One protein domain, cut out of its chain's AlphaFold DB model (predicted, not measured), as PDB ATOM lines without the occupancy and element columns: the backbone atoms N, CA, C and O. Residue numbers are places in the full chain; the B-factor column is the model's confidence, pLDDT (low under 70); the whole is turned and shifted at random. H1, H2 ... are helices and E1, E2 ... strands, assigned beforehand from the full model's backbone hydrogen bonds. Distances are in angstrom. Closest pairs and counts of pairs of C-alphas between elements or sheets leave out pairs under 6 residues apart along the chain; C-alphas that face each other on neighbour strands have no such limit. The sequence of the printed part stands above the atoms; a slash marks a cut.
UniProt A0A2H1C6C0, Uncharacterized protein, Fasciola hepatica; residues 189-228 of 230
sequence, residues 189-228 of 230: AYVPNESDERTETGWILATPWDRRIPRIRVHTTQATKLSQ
ATOM      1  N   ALA A 189     118.642 157.811 140.406       93.19
ATOM      2  CA  ALA A 189     118.177 156.569 139.804       93.19
ATOM      3  C   ALA A 189     118.163 155.447 140.846       93.19
ATOM      4  O   ALA A 189     119.091 155.318 141.656       93.19
ATOM      5  N   TYR A 190     117.134 154.605 140.811       91.81
ATOM      6  CA  TYR A 190     117.105 153.363 141.572       91.81
ATOM      7  C   TYR A 190     117.478 152.192 140.664       91.81
ATOM      8  O   TYR A 190     116.820 151.935 139.663       91.81
ATOM      9  N   VAL A 191     118.540 151.476 141.034       88.88
ATOM     10  CA  VAL A 191     118.944 150.230 140.378       88.88
ATOM     11  C   VAL A 191     118.816 149.116 141.420       88.88
ATOM     12  O   VAL A 191     119.567 149.150 142.401       88.88
ATOM     13  N   PRO A 192     117.861 148.180 141.261       85.19
ATOM     14  CA  PRO A 192     117.728 147.026 142.147       85.19
ATOM     15  C   PRO A 192     118.993 146.166 142.088       85.19
ATOM     16  O   PRO A 192     119.502 145.913 140.994       85.19
ATOM     17  N   ASN A 193     119.502 145.702 143.231       82.06
ATOM     18  CA  ASN A 193     120.567 144.697 143.219       82.06
ATOM     19  C   ASN A 193     119.954 143.312 142.981       82.06
ATOM     20  O   ASN A 193     118.808 143.066 143.347       82.06
ATOM     21  N   GLU A 194     120.723 142.375 142.427       76.38
ATOM     22  CA  GLU A 194     120.243 141.000 142.189       76.38
ATOM     23  C   GLU A 194     119.839 140.271 143.481       76.38
ATOM     24  O   GLU A 194     119.005 139.371 143.451       76.38
ATOM     25  N   SER A 195     120.413 140.681 144.615       72.06
ATOM     26  CA  SER A 195     120.119 140.152 145.947       72.06
ATOM     27  C   SER A 195     118.887 140.766 146.613       72.06
ATOM     28  O   SER A 195     118.482 140.280 147.667       72.06
ATOM     29  N   ASP A 196     118.342 141.861 146.077       70.44
ATOM     30  CA  ASP A 196     117.179 142.511 146.677       70.44
ATOM     31  C   ASP A 196     115.924 141.716 146.294       70.44
ATOM     32  O   ASP A 196     115.610 141.541 145.113       70.44
ATOM     33  N   GLU A 197     115.189 141.224 147.297       68.31
ATOM     34  CA  GLU A 197     113.859 140.665 147.064       68.31
ATOM     35  C   GLU A 197     113.012 141.722 146.347       68.31
ATOM     36  O   GLU A 197     113.010 142.897 146.728       68.31
ATOM     37  N   ARG A 198     112.309 141.321 145.280       66.19
ATOM     38  CA  ARG A 198     111.480 142.215 144.450       66.19
ATOM     39  C   ARG A 198     110.188 142.610 145.169       66.19
ATOM     40  O   ARG A 198     109.092 142.433 144.646       66.19
ATOM     41  N   THR A 199     110.315 143.127 146.379       73.50
ATOM     42  CA  THR A 199     109.211 143.630 147.179       73.50
ATOM     43  C   THR A 199     108.878 145.033 146.694       73.50
ATOM     44  O   THR A 199     109.747 145.901 146.618       73.50
ATOM     45  N   GLU A 200     107.614 145.274 146.341       80.56
ATOM     46  CA  GLU A 200     107.170 146.593 145.870       80.56
ATOM     47  C   GLU A 200     107.318 147.668 146.954       80.56
ATOM     48  O   GLU A 200     107.592 148.829 146.645       80.56
ATOM     49  N   THR A 201     107.197 147.265 148.221       87.50
ATOM     50  CA  THR A 201     107.275 148.134 149.393       87.50
ATOM     51  C   THR A 201     108.533 147.896 150.220       87.50
ATOM     52  O   THR A 201     108.769 146.782 150.682       87.50
ATOM     53  N   GLY A 202     109.309 148.944 150.486       89.75
ATOM     54  CA  GLY A 202     110.453 148.862 151.385       89.75
ATOM     55  C   GLY A 202     111.436 150.018 151.255       89.75
ATOM     56  O   GLY A 202     111.197 151.018 150.574       89.75
ATOM     57  N   TRP A 203     112.568 149.869 151.939       91.62
ATOM     58  CA  TRP A 203     113.693 150.789 151.838       91.62
ATOM     59  C   TRP A 203     114.554 150.443 150.630       91.62
ATOM     60  O   TRP A 203     115.161 149.379 150.580       91.62
ATOM     61  N   ILE A 204     114.665 151.384 149.701       91.69
ATOM     62  CA  ILE A 204     115.557 151.308 148.548       91.69
ATOM     63  C   ILE A 204     116.739 152.261 148.727       91.69
ATOM     64  O   ILE A 204     116.687 153.219 149.505       91.69
ATOM     65  N   LEU A 205     117.823 152.010 147.995       92.94
ATOM     66  CA  LEU A 205     119.016 152.849 148.015       92.94
ATOM     67  C   LEU A 205     119.215 153.521 146.655       92.94
ATOM     68  O   LEU A 205     119.844 152.960 145.754       92.94
ATOM     69  N   ALA A 206     118.676 154.732 146.530       93.69
ATOM     70  CA  ALA A 206     118.738 155.544 145.326       93.69
ATOM     71  C   ALA A 206     120.142 156.139 145.132       93.69
ATOM     72  O   ALA A 206     120.810 156.552 146.088       93.69
ATOM     73  N   THR A 207     120.595 156.175 143.882       94.19
ATOM     74  CA  THR A 207     121.918 156.670 143.497       94.19
ATOM     75  C   THR A 207     121.770 158.029 142.812       94.19
ATOM     76  O   THR A 207     121.207 158.087 141.717       94.19
ATOM     77  N   PRO A 208     122.253 159.124 143.426       94.38
ATOM     78  CA  PRO A 208     122.218 160.447 142.815       94.38
ATOM     79  C   PRO A 208     123.030 160.508 141.520       94.38
ATOM     80  O   PRO A 208     124.077 159.870 141.400       94.38
ATOM     81  N   TRP A 209     122.592 161.340 140.575       93.25
ATOM     82  CA  TRP A 209     123.360 161.632 139.362       93.25
ATOM     83  C   TRP A 209     124.697 162.324 139.677       93.25
ATOM     84  O   TRP A 209     125.726 162.068 139.047       93.25
ATOM     85  N   ASP A 210     124.696 163.200 140.683       93.94
ATOM     86  CA  ASP A 210     125.907 163.843 141.175       93.94
ATOM     87  C   ASP A 210     126.655 162.926 142.149       93.94
ATOM     88  O   ASP A 210     126.242 162.735 143.293       93.94
ATOM     89  N   ARG A 211     127.814 162.415 141.718       91.62
ATOM     90  CA  ARG A 211     128.665 161.505 142.508       91.62
ATOM     91  C   ARG A 211     129.185 162.110 143.815       91.62
ATOM     92  O   ARG A 211     129.709 161.378 144.651       91.62
ATOM     93  N   ARG A 212     129.096 163.433 143.989       92.88
ATOM     94  CA  ARG A 212     129.481 164.123 145.231       92.88
ATOM     95  C   ARG A 212     128.473 163.898 146.355       92.88
ATOM     96  O   ARG A 212     128.827 164.052 147.525       92.88
ATOM     97  N   ILE A 213     127.240 163.543 146.004       94.06
ATOM     98  CA  ILE A 213     126.164 163.264 146.947       94.06
ATOM     99  C   ILE A 213     126.168 161.760 147.253       94.06
ATOM    100  O   ILE A 213     126.192 160.945 146.328       94.06
ATOM    101  N   PRO A 214     126.185 161.357 148.536       92.12
ATOM    102  CA  PRO A 214     126.132 159.946 148.896       92.12
ATOM    103  C   PRO A 214     124.786 159.324 148.500       92.12
ATOM    104  O   PRO A 214     123.781 160.019 148.365       92.12
ATOM    105  N   ARG A 215     124.755 157.993 148.365       93.06
ATOM    106  CA  ARG A 215     123.517 157.247 148.093       93.06
ATOM    107  C   ARG A 215     122.467 157.522 149.173       93.06
ATOM    108  O   ARG A 215     122.794 157.586 150.360       93.06
ATOM    109  N   ILE A 216     121.211 157.649 148.756       94.31
ATOM    110  CA  ILE A 216     120.103 158.089 149.609       94.31
ATOM    111  C   ILE A 216     119.178 156.904 149.873       94.31
ATOM    112  O   ILE A 216     118.693 156.261 148.944       94.31
ATOM    113  N   ARG A 217     118.934 156.606 151.152       93.56
ATOM    114  CA  ARG A 217     117.924 155.619 151.553       93.56
ATOM    115  C   ARG A 217     116.541 156.253 151.467       93.56
ATOM    116  O   ARG A 217     116.294 157.252 152.137       93.56
ATOM    117  N   VAL A 218     115.656 155.659 150.677       93.31
ATOM    118  CA  VAL A 218     114.288 156.137 150.446       93.31
ATOM    119  C   VAL A 218     113.319 155.004 150.747       93.31
ATOM    120  O   VAL A 218     113.535 153.880 150.310       93.31
ATOM    121  N   HIS A 219     112.258 155.288 151.496       93.88
ATOM    122  CA  HIS A 219     111.165 154.341 151.683       93.88
ATOM    123  C   HIS A 219     110.136 154.534 150.568       93.88
ATOM    124  O   HIS A 219     109.682 155.655 150.342       93.88
ATOM    125  N   THR A 220     109.763 153.462 149.877       92.69
ATOM    126  CA  THR A 220     108.803 153.499 148.767       92.69
ATOM    127  C   THR A 220     107.832 152.332 148.850       92.69
ATOM    128  O   THR A 220     108.150 151.299 149.430       92.69
ATOM    129  N   THR A 221     106.651 152.494 148.258       93.19
ATOM    130  CA  THR A 221     105.689 151.410 148.015       93.19
ATOM    131  C   THR A 221     105.617 150.991 146.548       93.19
ATOM    132  O   THR A 221     104.803 150.147 146.196       93.19
ATOM    133  N   GLN A 222     106.427 151.611 145.682       91.06
ATOM    134  CA  GLN A 222     106.422 151.403 144.232       91.06
ATOM    135  C   GLN A 222     107.853 151.205 143.705       91.06
ATOM    136  O   GLN A 222     108.294 151.887 142.777       91.06
ATOM    137  N   ALA A 223     108.616 150.295 144.317       89.81
ATOM    138  CA  ALA A 223     110.016 150.056 143.958       89.81
ATOM    139  C   ALA A 223     110.199 149.615 142.491       89.81
ATOM    140  O   ALA A 223     111.140 150.047 141.825       89.81
ATOM    141  N   THR A 224     109.280 148.799 141.968       88.00
ATOM    142  CA  THR A 224     109.289 148.308 140.578       88.00
ATOM    143  C   THR A 224     109.141 149.448 139.575       88.00
ATOM    144  O   THR A 224     109.936 149.547 138.642       88.00
ATOM    145  N   LYS A 225     108.198 150.365 139.807       90.38
ATOM    146  CA  LYS A 225     108.009 151.558 138.973       90.38
ATOM    147  C   LYS A 225     109.246 152.460 138.980       90.38
ATOM    148  O   LYS A 225     109.752 152.820 137.923       90.38
ATOM    149  N   LEU A 226     109.790 152.748 140.164       89.12
ATOM    150  CA  LEU A 226     110.981 153.595 140.308       89.12
ATOM    151  C   LEU A 226     112.232 153.001 139.649       89.12
ATOM    152  O   LEU A 226     113.131 153.747 139.289       89.12
ATOM    153  N   SER A 227     112.305 151.677 139.479       86.75
ATOM    154  CA  SER A 227     113.426 151.038 138.774       86.75
ATOM    155  C   SER A 227     113.427 151.284 137.259       86.75
ATOM    156  O   SER A 227     114.444 151.077 136.600       86.75
ATOM    157  N   GLN A 228     112.291 151.713 136.701       86.31
ATOM    158  CA  GLN A 228     112.110 151.982 135.272       86.31
ATOM    159  C   GLN A 228     112.157 153.484 134.947       86.31
ATOM    160  O   GLN A 228     112.317 153.857 133.785       86.31
TER     161      GLN A 228
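AT A GLANCE: This is residues 189 to 228 of the 230 residues of an uncharacterized protein of Fasciola hepatica (UniProt A0A2H1C6C0). A twisted two-stranded hairpin, E1 and E2, makes the long axis; near the end where E2 finishes, the backbone turns back into a single short helix, H1, and the stretch from 189 to 201 loops out before E1. The 40 printed residues hold E1, E2, H1 in that order, an antiparallel sheet E1 - E2, class mixed, with under half of the residues in named elements. The whole is compact, radius of gyration of the C-alphas 10.1 A, and elongated, 29 by 18 by 16 A.

HOW THE PARTS SIT: Start at E1, residues 202 to 208, and E2, residues 216 to 220, an antiparallel hairpin at 139 degrees. Look for N 204 and O 218, 2.8 A apart, and N 216 and O 206, 2.9 A apart, within hydrogen-bond range; C-alphas 203 and 219 face each other at 4.4 A. H1, residues 223 to 226, comes closest to E1 at the C-alphas of Ala 223 and Ile 204, 7.3 A apart. It is too short for an O i to N i+4 pair; its one O i to N i+3 pair is within range.

IN THESE COORDINATES: Find C-alpha 202 at (110.453, 148.862, 151.385); E1 runs 18.6 A from there. E2 spans 12.2 A and H1 5.2 A, ending at C-alpha 226, (110.981, 153.595, 140.308).

THE WHOLE: The C-alphas farthest apart, Thr 199 and Arg 212, are 28.9 A apart. The printed part has no cut; the link E1 to E2 is short, E2 to H1 tight. Confidence is low at residues 197 to 198.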